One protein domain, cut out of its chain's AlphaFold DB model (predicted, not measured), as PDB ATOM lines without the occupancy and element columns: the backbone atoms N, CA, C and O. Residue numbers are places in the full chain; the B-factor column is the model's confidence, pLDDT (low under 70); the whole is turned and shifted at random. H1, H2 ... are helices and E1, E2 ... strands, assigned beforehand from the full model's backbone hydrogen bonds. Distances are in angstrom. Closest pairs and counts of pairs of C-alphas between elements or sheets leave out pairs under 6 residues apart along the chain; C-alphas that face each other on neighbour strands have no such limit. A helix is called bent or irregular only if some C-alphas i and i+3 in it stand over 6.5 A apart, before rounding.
ATOM      1  N   VAL A 167     193.282 210.293 229.309       96.94
ATOM      2  CA  VAL A 167     193.676 211.517 228.599       96.94
ATOM      3  C   VAL A 167     192.991 212.690 229.279       96.94
ATOM      4  O   VAL A 167     191.764 212.712 229.364       96.94
ATOM      5  N   VAL A 168     193.757 213.655 229.777       97.19
ATOM      6  CA  VAL A 168     193.219 214.795 230.524       97.19
ATOM      7  C   VAL A 168     193.790 216.120 230.044       97.19
ATOM      8  O   VAL A 168     194.880 216.197 229.477       97.19
ATOM      9  N   LYS A 169     193.042 217.179 230.325       97.38
ATOM     10  CA  LYS A 169     193.571 218.535 230.458       97.38
ATOM     11  C   LYS A 169     193.163 219.051 231.830       97.38
ATOM     12  O   LYS A 169     192.143 218.605 232.371       97.38
ATOM     13  N   HIS A 170     193.917 219.995 232.379       97.19
ATOM     14  CA  HIS A 170     193.532 220.632 233.632       97.19
ATOM     15  C   HIS A 170     193.777 222.133 233.627       97.19
ATOM     16  O   HIS A 170     194.598 222.638 232.871       97.19
ATOM     17  N   VAL A 171     193.058 222.818 234.512       98.19
ATOM     18  CA  VAL A 171     193.369 224.179 234.959       98.19
ATOM     19  C   VAL A 171     193.838 224.086 236.403       98.19
ATOM     20  O   VAL A 171     193.162 223.469 237.230       98.19
ATOM     21  N   TYR A 172     194.989 224.678 236.695       97.31
ATOM     22  CA  TYR A 172     195.548 224.762 238.037       97.31
ATOM     23  C   TYR A 172     195.487 226.198 238.555       97.31
ATOM     24  O   TYR A 172     195.856 227.134 237.850       97.31
ATOM     25  N   ILE A 173     195.046 226.363 239.800       97.44
ATOM     26  CA  ILE A 173     194.960 227.658 240.481       97.44
ATOM     27  C   ILE A 173     195.588 227.510 241.869       97.44
ATOM     28  O   ILE A 173     195.130 226.694 242.674       97.44
ATOM     29  N   ASN A 174     196.607 228.310 242.194       94.88
ATOM     30  CA  ASN A 174     197.162 228.334 243.543       94.88
ATOM     31  C   ASN A 174     196.197 229.064 244.489       94.88
ATOM     32  O   ASN A 174     196.005 230.280 244.415       94.88
ATOM     33  N   THR A 175     195.589 228.307 245.399       94.19
ATOM     34  CA  THR A 175     194.588 228.789 246.361       94.19
ATOM     35  C   THR A 175     195.148 229.078 247.751       94.19
ATOM     36  O   THR A 175     194.399 229.483 248.642       94.19
ATOM     37  N   LEU A 176     196.455 228.895 247.965       91.69
ATOM     38  CA  LEU A 176     197.063 228.989 249.295       91.69
ATOM     39  C   LEU A 176     198.127 230.069 249.397       91.69
ATOM     40  O   LEU A 176     198.204 230.738 250.430       91.69
ATOM     41  N   THR A 177     198.944 230.246 248.360       91.56
ATOM     42  CA  THR A 177     200.092 231.149 248.417       91.56
ATOM     43  C   THR A 177     200.233 232.028 247.182       91.56
ATOM     44  O   THR A 177     199.720 231.739 246.107       91.56
ATOM     45  N   LYS A 178     200.987 233.115 247.349       90.81
ATOM     46  CA  LYS A 178     201.516 233.945 246.266       90.81
ATOM     47  C   LYS A 178     202.998 234.198 246.481       90.81
ATOM     48  O   LYS A 178     203.490 234.150 247.609       90.81
ATOM     49  N   VAL A 179     203.703 234.527 245.407       89.31
ATOM     50  CA  VAL A 179     205.077 235.022 245.491       89.31
ATOM     51  C   VAL A 179     205.021 236.521 245.790       89.31
ATOM     52  O   VAL A 179     204.503 237.298 244.994       89.31
ATOM     53  N   ALA A 180     205.506 236.932 246.961       89.06
ATOM     54  CA  ALA A 180     205.651 238.344 247.308       89.06
ATOM     55  C   ALA A 180     206.751 239.008 246.460       89.06
ATOM     56  O   ALA A 180     207.624 238.324 245.933       89.06
ATOM     57  N   GLU A 181     206.799 240.344 246.427       88.31
ATOM     58  CA  GLU A 181     207.855 241.112 245.731       88.31
ATOM     59  C   GLU A 181     209.280 240.720 246.163       88.31
ATOM     60  O   GLU A 181     210.235 240.825 245.403       88.31
ATOM     61  N   THR A 182     209.419 240.212 247.390       86.88
ATOM     62  CA  THR A 182     210.681 239.698 247.941       86.88
ATOM     63  C   THR A 182     211.104 238.333 247.379       86.88
ATOM     64  O   THR A 182     212.124 237.793 247.801       86.88
ATOM     65  N   GLY A 183     210.306 237.732 246.492       86.75
ATOM     66  CA  GLY A 183     210.487 236.375 245.973       86.75
ATOM     67  C   GLY A 183     210.053 235.263 246.936       86.75
ATOM     68  O   GLY A 183     210.139 234.087 246.592       86.75
ATOM     69  N   LYS A 184     209.581 235.596 248.146       89.75
ATOM     70  CA  LYS A 184     209.119 234.608 249.133       89.75
ATOM     71  C   LYS A 184     207.655 234.241 248.920       89.75
ATOM     72  O   LYS A 184     206.817 235.116 248.714       89.75
ATOM     73  N   SER A 185     207.349 232.955 249.062       88.94
ATOM     74  CA  SER A 185     205.972 232.466 249.142       88.94
ATOM     75  C   SER A 185     205.323 232.950 250.444       88.94
ATOM     76  O   SER A 185     205.876 232.737 251.526       88.94
ATOM     77  N   VAL A 186     204.177 233.620 250.343       92.75
ATOM     78  CA  VAL A 186     203.371 234.087 251.482       92.75
ATOM     79  C   VAL A 186     201.922 233.621 251.325       92.75
ATOM     80  O   VAL A 186     201.470 233.456 250.190       92.75
ATOM     81  N   PRO A 187     201.177 233.409 252.426       93.62
ATOM     82  CA  PRO A 187     199.766 233.043 252.348       93.62
ATOM     83  C   PRO A 187     198.925 234.107 251.633       93.62
ATOM     84  O   PRO A 187     199.192 235.303 251.769       93.62
ATOM     85  N   LEU A 188     197.889 233.666 250.918       94.56
ATOM     86  CA  LEU A 188     196.873 234.560 250.356       94.56
ATOM     87  C   LEU A 188     196.032 235.217 251.459       94.56
ATOM     88  O   LEU A 188     195.723 234.580 252.475       94.56
ATOM     89  N   THR A 189     195.614 236.465 251.236       96.06
ATOM     90  CA  THR A 189     194.590 237.115 252.070       96.06
ATOM     91  C   THR A 189     193.207 236.499 251.831       96.06
ATOM     92  O   THR A 189     192.994 235.743 250.884       96.06
ATOM     93  N   GLU A 190     192.236 236.819 252.688       95.81
ATOM     94  CA  GLU A 190     190.861 236.336 252.514       95.81
ATOM     95  C   GLU A 190     190.197 236.908 251.252       95.81
ATOM     96  O   GLU A 190     189.416 236.218 250.597       95.81
ATOM     97  N   GLU A 191     190.524 238.145 250.874       96.25
ATOM     98  CA  GLU A 191     190.101 238.748 249.608       96.25
ATOM     99  C   GLU A 191     190.686 237.988 248.412       96.25
ATOM    100  O   GLU A 191     189.940 237.586 247.522       96.25
ATOM    101  N   GLU A 192     191.987 237.692 248.432       95.94
ATOM    102  CA  GLU A 192     192.658 236.953 247.356       95.94
ATOM    103  C   GLU A 192     192.111 235.528 247.221       95.94
ATOM    104  O   GLU A 192     191.855 235.060 246.114       95.94
ATOM    105  N   LYS A 193     191.839 234.839 248.336       95.25
ATOM    106  CA  LYS A 193     191.182 233.522 248.303       95.25
ATOM    107  C   LYS A 193     189.798 233.586 247.660       95.25
ATOM    108  O   LYS A 193     189.438 232.682 246.907       95.25
ATOM    109  N   LYS A 194     189.017 234.643 247.918       96.56
ATOM    110  CA  LYS A 194     187.712 234.842 247.263       96.56
ATOM    111  C   LYS A 194     187.859 235.066 245.762       96.56
ATOM    112  O   LYS A 194     187.048 234.534 245.006       96.56
ATOM    113  N   GLU A 195     188.880 235.798 245.326       97.06
ATOM    114  CA  GLU A 195     189.186 235.978 243.901       97.06
ATOM    115  C   GLU A 195     189.555 234.646 243.238       97.06
ATOM    116  O   GLU A 195     188.972 234.291 242.212       97.06
ATOM    117  N   LYS A 196     190.430 233.844 243.861       97.19
ATOM    118  CA  LYS A 196     190.756 232.492 243.371       97.19
ATOM    119  C   LYS A 196     189.520 231.596 243.306       97.19
ATOM    120  O   LYS A 196     189.307 230.910 242.310       97.19
ATOM    121  N   GLN A 197     188.655 231.648 244.319       97.12
ATOM    122  CA  GLN A 197     187.401 230.898 244.317       97.12
ATOM    123  C   GLN A 197     186.455 231.349 243.195       97.12
ATOM    124  O   GLN A 197     185.766 230.518 242.602       97.12
ATOM    125  N   ALA A 198     186.415 232.645 242.877       98.12
ATOM    126  CA  ALA A 198     185.630 233.155 241.758       98.12
ATOM    127  C   ALA A 198     186.144 232.616 240.412       98.12
ATOM    128  O   ALA A 198     185.329 232.213 239.582       98.12
ATOM    129  N   LEU A 199     187.467 232.525 240.228       98.38
ATOM    130  CA  LEU A 199     188.078 231.906 239.044       98.38
ATOM    131  C   LEU A 199     187.745 230.411 238.945       98.38
ATOM    132  O   LEU A 199     187.310 229.951 237.891       98.38
ATOM    133  N   ILE A 200     187.852 229.663 240.047       98.38
ATOM    134  CA  ILE A 200     187.445 228.247 240.096       98.38
ATOM    135  C   ILE A 200     185.976 228.098 239.681       98.38
ATOM    136  O   ILE A 200     185.644 227.277 238.825       98.38
ATOM    137  N   ASN A 201     185.092 228.927 240.244       98.31
ATOM    138  CA  ASN A 201     183.667 228.904 239.918       98.31
ATOM    139  C   ASN A 201     183.412 229.253 238.446       98.31
ATOM    140  O   ASN A 201     182.559 228.628 237.821       98.31
ATOM    141  N   GLN A 202     184.153 230.206 237.873       98.38
ATOM    142  CA  GLN A 202     184.054 230.558 236.456       98.38
ATOM    143  C   GLN A 202     184.357 229.356 235.553       98.38
ATOM    144  O   GLN A 202     183.596 229.095 234.618       98.38
ATOM    145  N   VAL A 203     185.429 228.614 235.842       98.50
ATOM    146  CA  VAL A 203     185.784 227.407 235.084       98.50
ATOM    147  C   VAL A 203     184.702 226.340 235.255       98.50
ATOM    148  O   VAL A 203     184.177 225.824 234.271       98.50
ATOM    149  N   VAL A 204     184.305 226.045 236.497       98.50
ATOM    150  CA  VAL A 204     183.309 225.007 236.806       98.50
ATOM    151  C   VAL A 204     181.953 225.297 236.155       98.50
ATOM    152  O   VAL A 204     181.371 224.403 235.541       98.50
ATOM    153  N   GLU A 205     181.437 226.522 236.252       98.31
ATOM    154  CA  GLU A 205     180.173 226.901 235.609       98.31
ATOM    155  C   GLU A 205     180.278 226.867 234.081       98.31
ATOM    156  O   GLU A 205     179.342 226.442 233.403       98.31
ATOM    157  N   GLY A 206     181.433 227.236 233.530       98.31
ATOM    158  CA  GLY A 206     181.717 227.090 232.109       98.31
ATOM    159  C   GLY A 206     181.662 225.641 231.624       98.31
ATOM    160  O   GLY A 206     181.004 225.352 230.624       98.31
ATOM    161  N   LEU A 207     182.282 224.719 232.363       98.00
ATOM    162  CA  LEU A 207     182.241 223.285 232.064       98.00
ATOM    163  C   LEU A 207     180.818 222.718 232.185       98.00
ATOM    164  O   LEU A 207     180.397 221.927 231.342       98.00
ATOM    165  N   LYS A 208     180.023 223.161 233.173       97.25
ATOM    166  CA  LYS A 208     178.590 222.798 233.272       97.25
ATOM    167  C   LYS A 208     177.778 223.266 232.062       97.25
ATOM    168  O   LYS A 208     176.804 222.612 231.698       97.25
ATOM    169  N   GLN A 209     178.175 224.378 231.448       97.38
ATOM    170  CA  GLN A 209     177.579 224.916 230.221       97.38
ATOM    171  C   GLN A 209     178.116 224.245 228.944       97.38
ATOM    172  O   GLN A 209     177.670 224.587 227.851       97.38
ATOM    173  N   GLY A 210     179.044 223.289 229.064       96.12
ATOM    174  CA  GLY A 210     179.604 222.542 227.939       96.12
ATOM    175  C   GLY A 210     180.759 223.236 227.213       96.12
ATOM    176  O   GLY A 210     181.075 222.835 226.095       96.12
ATOM    177  N   LYS A 211     181.378 224.263 227.812       97.75
ATOM    178  CA  LYS A 211     182.629 224.842 227.290       97.75
ATOM    179  C   LYS A 211     183.777 223.840 227.411       97.75
ATOM    180  O   LYS A 211     183.758 222.999 228.312       97.75
ATOM    181  N   ASP A 212     184.772 223.940 226.533       96.69
ATOM    182  CA  ASP A 212     185.980 223.122 226.660       96.69
ATOM    183  C   ASP A 212     186.891 223.714 227.741       96.69
ATOM    184  O   ASP A 212     186.947 224.930 227.924       96.69
ATOM    185  N   ILE A 213     187.628 222.872 228.470       97.44
ATOM    186  CA  ILE A 213     188.520 223.375 229.520       97.44
ATOM    187  C   ILE A 213     189.651 224.253 228.956       97.44
ATOM    188  O   ILE A 213     190.130 225.145 229.651       97.44
ATOM    189  N   SER A 214     190.037 224.057 227.688       96.44
ATOM    190  CA  SER A 214     191.005 224.913 226.995       96.44
ATOM    191  C   SER A 214     190.524 226.352 226.811       96.44
ATOM    192  O   SER A 214     191.365 227.237 226.686       96.44
ATOM    193  N   ASP A 215     189.216 226.624 226.874       97.25
ATOM    194  CA  ASP A 215     188.691 227.999 226.846       97.25
ATOM    195  C   ASP A 215     189.116 228.805 228.091       97.25
ATOM    196  O   ASP A 215     188.986 230.028 228.126       97.25
ATOM    197  N   PHE A 216     189.626 228.121 229.120       97.50
ATOM    198  CA  PHE A 216     190.107 228.694 230.373       97.50
ATOM    199  C   PHE A 216     191.630 228.614 230.522       97.50
ATOM    200  O   PHE A 216     192.132 228.759 231.634       97.50
ATOM    201  N   ALA A 217     192.375 228.390 229.434       96.06
ATOM    202  CA  ALA A 217     193.828 228.219 229.481       96.06
ATOM    203  C   ALA A 217     194.554 229.373 230.198       96.06
ATOM    204  O   ALA A 217     195.414 229.117 231.035       96.06
ATOM    205  N   GLU A 218     194.131 230.618 229.954       95.88
ATOM    206  CA  GLU A 218     194.676 231.841 230.575       95.88
ATOM    207  C   GLU A 218     194.478 231.912 232.102       95.88
ATOM    208  O   GLU A 218     195.101 232.730 232.774       95.88
ATOM    209  N   ILE A 219     193.588 231.087 232.668       96.75
ATOM    210  CA  ILE A 219     193.375 230.997 234.120       96.75
ATOM    211  C   ILE A 219     194.388 230.038 234.764       96.75
ATOM    212  O   ILE A 219     194.640 230.148 235.961       96.75
ATOM    213  N   SER A 220     194.965 229.096 234.007       96.69
ATOM    214  CA  SER A 220     195.890 228.103 234.564       96.69
ATOM    215  C   SER A 220     197.239 228.729 234.909       96.69
ATOM    216  O   SER A 220     197.894 229.330 234.063       96.69
ATOM    217  N   GLU A 221     197.692 228.538 236.144       94.88
ATOM    218  CA  GLU A 221     198.877 229.212 236.698       94.88
ATOM    219  C   GLU A 221     200.169 228.383 236.601       94.88
ATOM    220  O   GLU A 221     201.214 228.798 237.100       94.88
ATOM    221  N   ASP A 222     200.113 227.199 235.991       91.25
ATOM    222  CA  ASP A 222     201.217 226.231 235.923       91.25
ATOM    223  C   ASP A 222     201.816 226.050 234.519       91.25
ATOM    224  O   ASP A 222     202.667 225.184 234.316       91.25
ATOM    225  N   GLY A 223     201.366 226.835 233.536       89.25
ATOM    226  CA  GLY A 223     201.825 226.719 232.151       89.25
ATOM    227  C   GLY A 223     201.445 225.390 231.487       89.25
ATOM    228  O   GLY A 223     202.080 224.996 230.506       89.25
ATOM    229  N   PHE A 224     200.433 224.669 231.994       90.94
ATOM    230  CA  PHE A 224     200.005 223.386 231.425       90.94
ATOM    231  C   PHE A 224     199.744 223.482 229.917       90.94
ATOM    232  O   PHE A 224     200.296 222.708 229.140       90.94
ATOM    233  N   PHE A 225     198.945 224.462 229.492       90.88
ATOM    234  CA  PHE A 225     198.528 224.603 228.094       90.88
ATOM    235  C   PHE A 225     199.649 225.064 227.158       90.88
ATOM    236  O   PHE A 225     199.577 224.808 225.960       90.88
ATOM    237  N   GLU A 226     200.706 225.680 227.689       88.75
ATOM    238  CA  GLU A 226     201.906 226.018 226.916       88.75
ATOM    239  C   GLU A 226     202.756 224.768 226.654       88.75
ATOM    240  O   GLU A 226     203.244 224.550 225.546       88.75
ATOM    241  N   ASN A 227     202.902 223.915 227.672       84.25
ATOM    242  CA  ASN A 227     203.767 222.737 227.625       84.25
ATOM    243  C   ASN A 227     203.075 221.491 227.045       84.25
ATOM    244  O   ASN A 227     203.738 220.587 226.529       84.25
ATOM    245  N   LYS A 228     201.748 221.408 227.174       84.44
ATOM    246  CA  LYS A 228     200.899 220.259 226.826       84.44
ATOM    247  C   LYS A 228     199.589 220.733 226.168       84.44
ATOM    248  O   LYS A 228     198.510 220.451 226.691       84.44
ATOM    249  N   PRO A 229     199.651 221.435 225.019       79.88
ATOM    250  CA  PRO A 229     198.473 222.060 224.405       79.88
ATOM    251  C   PRO A 229     197.367 221.058 224.039       79.88
ATOM    252  O   PRO A 229     196.179 221.369 224.152       79.88
ATOM    253  N   ASP A 230     197.747 219.841 223.640       84.38
ATOM    254  CA  ASP A 230     196.795 218.820 223.200       84.38
ATOM    255  C   ASP A 230     196.152 218.073 224.371       84.38
ATOM    256  O   ASP A 230     194.928 217.998 224.464       84.38
ATOM    257  N   SER A 231     196.962 217.464 225.238       87.31
ATOM    258  CA  SER A 231     196.530 216.748 226.446       87.31
ATOM    259  C   SER A 231     197.730 216.170 227.200       87.31
ATOM    260  O   SER A 231     198.854 216.119 226.694       87.31
ATOM    261  N   LEU A 232     197.463 215.677 228.406       91.50
ATOM    262  CA  LEU A 232     198.356 214.834 229.182       91.50
ATOM    263  C   LEU A 232     197.754 213.429 229.299       91.50
ATOM    264  O   LEU A 232     196.575 213.275 229.617       91.50
ATOM    265  N   VAL A 233     198.561 212.402 229.038       93.94
ATOM    266  CA  VAL A 233     198.169 211.008 229.268       93.94
ATOM    267  C   VAL A 233     198.648 210.602 230.659       93.94
ATOM    268  O   VAL A 233     199.844 210.629 230.943       93.94
ATOM    269  N   ILE A 234     197.701 210.222 231.505       94.94
ATOM    270  CA  ILE A 234     197.893 209.814 232.891       94.94
ATOM    271  C   ILE A 234     197.764 208.303 233.009       94.94
ATOM    272  O   ILE A 234     196.856 207.700 232.443       94.94
ATOM    273  N   TYR A 235     198.675 207.723 233.772       92.88
ATOM    274  CA  TYR A 235     198.716 206.339 234.225       92.88
ATOM    275  C   TYR A 235     199.295 206.340 235.646       92.88
ATOM    276  O   TYR A 235     199.680 207.396 236.156       92.88
ATOM    277  N   GLU A 236     199.308 205.188 236.308       89.69
ATOM    278  CA  GLU A 236     199.908 205.056 237.640       89.69
ATOM    279  C   GLU A 236     201.388 205.480 237.610       89.69
ATOM    280  O   GLU A 236     202.129 205.062 236.723       89.69
ATOM    281  N   ASP A 237     201.788 206.352 238.539       85.12
ATOM    282  CA  ASP A 237     203.133 206.930 238.663       85.12
ATOM    283  C   ASP A 237     203.578 207.832 237.490       85.12
ATOM    284  O   ASP A 237     204.757 208.169 237.364       85.12
ATOM    285  N   ALA A 238     202.653 208.288 236.636       86.56
ATOM    286  CA  ALA A 238     202.977 209.144 235.487       86.56
ATOM    287  C   ALA A 238     203.568 210.517 235.863       86.56
ATOM    288  O   ALA A 238     204.298 211.122 235.078       86.56
ATOM    289  N   THR A 239     203.216 211.042 237.034       85.12
ATOM    290  CA  THR A 239     203.534 212.404 237.492       85.12
ATOM    291  C   THR A 239     204.251 212.426 238.843       85.12
ATOM    292  O   THR A 239     204.794 213.461 239.239       85.12
ATOM    293  N   GLY A 240     204.238 211.308 239.578       84.50
ATOM    294  CA  GLY A 240     204.656 211.259 240.981       84.50
ATOM    295  C   GLY A 240     203.711 212.032 241.908       84.50
ATOM    296  O   GLY A 240     204.083 212.362 243.036       84.50
ATOM    297  N   PHE A 241     202.506 212.360 241.429       90.25
ATOM    298  CA  PHE A 241     201.446 213.018 242.181       90.25
ATOM    299  C   PHE A 241     200.212 212.102 242.236       90.25
ATOM    300  O   PHE A 241     199.247 212.245 241.483       90.25
ATOM    301  N   THR A 242     200.261 211.144 243.163       90.50
ATOM    302  CA  THR A 242     199.311 210.027 243.256       90.50
ATOM    303  C   THR A 242     197.846 210.461 243.363       90.50
ATOM    304  O   THR A 242     196.987 209.851 242.730       90.50
ATOM    305  N   GLU A 243     197.512 211.498 244.137       93.19
ATOM    306  CA  GLU A 243     196.122 211.948 244.286       93.19
ATOM    307  C   GLU A 243     195.561 212.528 242.981       93.19
ATOM    308  O   GLU A 243     194.397 212.286 242.652       93.19
ATOM    309  N   TYR A 244     196.387 213.237 242.206       94.94
ATOM    310  CA  TYR A 244     196.020 213.726 240.876       94.94
ATOM    311  C   TYR A 244     195.834 212.573 239.893       94.94
ATOM    312  O   TYR A 244     194.826 212.519 239.187       94.94
ATOM    313  N   GLU A 245     196.763 211.617 239.878       95.12
ATOM    314  CA  GLU A 245     196.687 210.443 239.005       95.12
ATOM    315  C   GLU A 245     195.421 209.629 239.279       95.12
ATOM    316  O   GLU A 245     194.675 209.297 238.357       95.12
ATOM    317  N   GLN A 246     195.116 209.377 240.553       95.56
ATOM    318  CA  GLN A 246     193.896 208.680 240.958       95.56
ATOM    319  C   GLN A 246     192.634 209.466 240.602       95.56
ATOM    320  O   GLN A 246     191.654 208.868 240.152       95.56
ATOM    321  N   ALA A 247     192.636 210.791 240.785       97.19
ATOM    322  CA  ALA A 247     191.510 211.633 240.397       97.19
ATOM    323  C   ALA A 247     191.256 211.562 238.882       97.19
ATOM    324  O   ALA A 247     190.110 211.406 238.468       97.19
ATOM    325  N   ALA A 248     192.308 211.602 238.063       97.44
ATOM    326  CA  ALA A 248     192.222 211.492 236.608       97.44
ATOM    327  C   ALA A 248     191.767 210.098 236.135       97.44
ATOM    328  O   ALA A 248     190.881 209.994 235.283       97.44
ATOM    329  N   LEU A 249     192.339 209.024 236.690       97.19
ATOM    330  CA  LEU A 249     192.053 207.641 236.282       97.19
ATOM    331  C   LEU A 249     190.623 207.201 236.636       97.19
ATOM    332  O   LEU A 249     189.979 206.510 235.842       97.19
ATOM    333  N   ASN A 250     190.097 207.642 237.785       96.81
ATOM    334  CA  ASN A 250     188.744 207.300 238.246       96.81
ATOM    335  C   ASN A 250     187.633 208.159 237.616       96.81
ATOM    336  O   ASN A 250     186.451 207.827 237.730       96.81
ATOM    337  N   LEU A 251     187.983 209.272 236.968       97.62
ATOM    338  CA  LEU A 251     187.022 210.198 236.375       97.62
ATOM    339  C   LEU A 251     186.358 209.571 235.140       97.62
ATOM    340  O   LEU A 251     187.080 209.090 234.275       97.62
ATOM    341  N   PRO A 252     185.025 209.566 234.971       97.56
ATOM    342  CA  PRO A 252     184.418 209.108 233.720       97.56
ATOM    343  C   PRO A 252     184.778 210.010 232.528       97.56
ATOM    344  O   PRO A 252     184.978 211.213 232.682       97.56
ATOM    345  N   ILE A 253     184.819 209.439 231.320       97.38
ATOM    346  CA  ILE A 253     185.093 210.192 230.085       97.38
ATOM    347  C   ILE A 253     184.049 211.308 229.896       97.38
ATOM    348  O   ILE A 253     182.849 211.089 230.079       97.38
ATOM    349  N   GLY A 254     184.513 212.505 229.529       97.19
ATOM    350  CA  GLY A 254     183.685 213.696 229.325       97.19
ATOM    351  C   GLY A 254     183.186 214.342 230.619       97.19
ATOM    352  O   GLY A 254     182.241 215.131 230.587       97.19
ATOM    353  N   LYS A 255     183.746 213.963 231.773       98.12
ATOM    354  CA  LYS A 255     183.461 214.588 233.069       98.12
ATOM    355  C   LYS A 255     184.678 215.352 233.566       98.12
ATOM    356  O   LYS A 255     185.802 215.105 233.131       98.12
ATOM    357  N   TYR A 256     184.428 216.274 234.493       98.38
ATOM    358  CA  TYR A 256     185.463 216.967 235.247       98.38
ATOM    359  C   TYR A 256     185.358 216.662 236.742       98.38
ATOM    360  O   TYR A 256     184.284 216.322 237.242       98.38
ATOM    361  N   THR A 257     186.472 216.824 237.448       98.38
ATOM    362  CA  THR A 257     186.536 216.847 238.911       98.38
ATOM    363  C   THR A 257     187.329 218.061 239.381       98.38
ATOM    364  O   THR A 257     188.143 218.602 238.634       98.38
ATOM    365  N   VAL A 258     187.082 218.481 240.618       98.12
ATOM    366  CA  VAL A 258     187.870 219.501 241.317       98.12
ATOM    367  C   VAL A 258     188.643 218.792 242.422       98.12
ATOM    368  O   VAL A 258     188.049 218.074 243.225       98.12
ATOM    369  N   LEU A 259     189.960 218.951 242.422       97.62
ATOM    370  CA  LEU A 259     190.875 218.357 243.385       97.62
ATOM    371  C   LEU A 259     191.588 219.476 244.144       97.62
ATOM    372  O   LEU A 259     192.422 220.177 243.574       97.62
ATOM    373  N   ASP A 260     191.269 219.615 245.427       96.12
ATOM    374  CA  ASP A 260     191.921 220.567 246.325       96.12
ATOM    375  C   ASP A 260     193.077 219.899 247.073       96.12
ATOM    376  O   ASP A 260     192.905 218.891 247.760       96.12
ATOM    377  N   VAL A 261     194.263 220.492 246.962       93.31
ATOM    378  CA  VAL A 261     195.517 219.961 247.497       93.31
ATOM    379  C   VAL A 261     196.070 220.963 248.494       93.31
ATOM    380  O   VAL A 261     196.518 222.049 248.134       93.31
ATOM    381  N   THR A 262     196.029 220.612 249.776       87.50
ATOM    382  CA  THR A 262     196.332 221.559 250.861       87.50
ATOM    383  C   THR A 262     197.721 221.392 251.472       87.50
ATOM    384  O   THR A 262     198.144 222.231 252.267       87.50
ATOM    385  N   ALA A 263     198.455 220.342 251.097       81.94
ATOM    386  CA  ALA A 263     199.801 220.061 251.584       81.94
ATOM    387  C   ALA A 263     200.667 219.387 250.507       81.94
ATOM    388  O   ALA A 263     200.154 218.795 249.561       81.94
ATOM    389  N   GLY A 264     201.991 219.455 250.675       81.12
ATOM    390  CA  GLY A 264     202.966 218.839 249.771       81.12
ATOM    391  C   GLY A 264     203.563 219.815 248.755       81.12
ATOM    392  O   GLY A 264     203.533 221.029 248.939       81.12
ATOM    393  N   LYS A 265     204.164 219.271 247.692       78.50
ATOM    394  CA  LYS A 265     204.820 220.056 246.630       78.50
ATOM    395  C   LYS A 265     203.820 220.678 245.644       78.50
ATOM    396  O   LYS A 265     204.118 221.709 245.054       78.50
ATOM    397  N   TYR A 266     202.653 220.059 245.485       83.00
ATOM    398  CA  TYR A 266     201.674 220.350 244.433       83.00
ATOM    399  C   TYR A 266     200.410 221.032 244.980       83.00
ATOM    400  O   TYR A 266     199.305 220.713 244.553       83.00
ATOM    401  N   ILE A 267     200.561 221.934 245.955       90.19
ATOM    402  CA  ILE A 267     199.434 222.610 246.618       90.19
ATOM    403  C   ILE A 267     198.632 223.495 245.665       90.19
ATOM    404  O   ILE A 267     199.218 224.147 244.819       90.19
ATOM    405  N   GLY A 268     197.317 223.573 245.845       94.19
ATOM    406  CA  GLY A 268     196.405 224.369 245.021       94.19
ATOM    407  C   GLY A 268     195.184 223.564 244.585       94.19
ATOM    408  O   GLY A 268     194.955 222.454 245.063       94.19
ATOM    409  N   THR A 269     194.389 224.130 243.685       97.69
ATOM    410  CA  THR A 269     193.181 223.492 243.155       97.69
ATOM    411  C   THR A 269     193.395 223.108 241.697       97.69
ATOM    412  O   THR A 269     193.734 223.957 240.873       97.69
ATOM    413  N   TYR A 270     193.150 221.837 241.373       97.81
ATOM    414  CA  TYR A 270     193.183 221.303 240.012       97.81
ATOM    415  C   TYR A 270     191.764 221.008 239.549       97.81
ATOM    416  O   TYR A 270     191.038 220.234 240.172       97.81
ATOM    417  N   ILE A 271     191.377 221.584 238.421       98.56
ATOM    418  CA  ILE A 271     190.140 221.244 237.725       98.56
ATOM    419  C   ILE A 271     190.541 220.333 236.575       98.56
ATOM    420  O   ILE A 271     191.119 220.796 235.597       98.56
ATOM    421  N   ILE A 272     190.287 219.036 236.714       98.38
ATOM    422  CA  ILE A 272     190.747 218.003 235.780       98.38
ATOM    423  C   ILE A 272     189.560 217.583 234.922       98.38
ATOM    424  O   ILE A 272     188.531 217.197 235.472       98.38
ATOM    425  N   HIS A 273     189.691 217.623 233.596       98.31
ATOM    426  CA  HIS A 273     188.670 217.150 232.659       98.31
ATOM    427  C   HIS A 273     189.198 215.965 231.845       98.31
ATOM    428  O   HIS A 273     190.256 216.062 231.216       98.31
ATOM    429  N   ARG A 274     188.465 214.842 231.859       97.94
ATOM    430  CA  ARG A 274     188.844 213.624 231.129       97.94
ATOM    431  C   ARG A 274     188.259 213.622 229.727       97.94
ATOM    432  O   ARG A 274     187.051 213.738 229.534       97.94
ATOM    433  N   TYR A 275     189.126 213.375 228.762       97.44
ATOM    434  CA  TYR A 275     188.811 213.231 227.352       97.44
ATOM    435  C   TYR A 275     188.784 211.763 226.937       97.44
ATOM    436  O   TYR A 275     189.255 210.869 227.642       97.44
ATOM    437  N   GLN A 276     188.203 211.521 225.767       97.31
ATOM    438  CA  GLN A 276     188.239 210.217 225.129       97.31
ATOM    439  C   GLN A 276     189.689 209.869 224.767       97.31
ATOM    440  O   GLN A 276     190.366 210.639 224.089       97.31
ATOM    441  N   ASN A 277     190.154 208.694 225.187       96.62
ATOM    442  CA  ASN A 277     191.397 208.109 224.695       96.62
ATOM    443  C   ASN A 277     191.288 207.882 223.176       96.62
ATOM    444  O   ASN A 277     190.271 207.364 222.702       96.62
TER     445      ASN A 277
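AT A GLANCE: This is residues 167 to 277 of the 340 residues of an uncharacterized protein of Clostridiales bacterium (UniProt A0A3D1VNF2). A strongly twisted sheet of four strands is the core of three layers, helices on both faces of a sheet: the long helix H1 and the short H2, a helical hairpin, cover one face, and H4 covers the other. A small separate hairpin, E2 and E3, lies at one end of the longest axis, and the short helix H3 only grazes the sheet. The printed part has 111 residues with four named helices and six named strands, in the order E1 E2 E3 H1 H2 H3 E4 H4 E5 E6; the large sheet runs E4 E1 E6 E5, antiparallel throughout. The class is mixed, helices and strands; the whole is compact, with a radius of gyration of the C-alphas of 14.1 A and spans of 43 by 32 by 23 A.

IN THESE COORDINATES: In the large sheet, E1 is residues 167 to 173, 20.1 A long, from C-alpha 167 at (193.676, 211.517, 228.599); E6 is residues 268 to 275, 22.2 A, ending with C-alpha 275 at (188.811, 213.231, 227.352); E5 is residues 256 to 261, 16.1 A; and E4 is residues 232 to 234. H1 is residues 190 to 208, 26.5 A, from C-alpha 190 at (190.861, 236.336, 252.514). H2 is residues 213 to 219, H3 residues 224 to 227 and H4 residues 242 to 250, 12.0 A. E2 is residues 177 to 179 and E3 residues 185 to 187.

HOW THE PARTS SIT: The inner strands E1 and E6 are antiparallel at 157 degrees, with N 171 and O 271 at 3.0 A, within hydrogen-bond range. E5, an edge strand, forms a hairpin with E6; N 259 and O 270 are 2.8 A apart. At the other edge, E4 is antiparallel to E1, with N 168 and O 232 at 2.8 A. H1 is on the sheet at a height of 9.7 A, over E6 and along the strands, at 6 degrees to E6 on the local plane. H2, on the same face at a height of 8.3 A, is over E1. Residues 199 to 207 of H1 touch H2, closest at the C-alphas of Val 203 and Phe 216, 6.5 A, with a shallow tilt of 18 degrees, opposite ways. H4 is on the opposite face; its closest C-alphas to E6 are those of Ala 248 and Ile 272, 6.7 A. H3 grazes the sheet with residues 224 to 225, and is close to H2 but not clearly touching, the C-alphas of Ala 217 and Phe 225 being 6.1 A apart. E2 and E3 pair through N 178 and O 186, 2.9 A; E1 and E2 are apart. In H1 and H4 every O i to N i+4 pair is within hydrogen-bond range. H2 is irregular, with C-alphas 215 and 218 at 8.0 A; 0 of its 3 such pairs are within range, against 3 of 4 O i to N i+3 pairs, and H3 is too short for an O i to N i+4 pair.

THE WHOLE: The two C-alphas farthest apart are those of Thr 182 and Asn 277, 43.7 A. The printed part has no cut and no long link; the links E4 to H4 and E5 to E6 are short, the others tight. Mean pLDDT of the printed part is 93.9, and no printed residue is under 70.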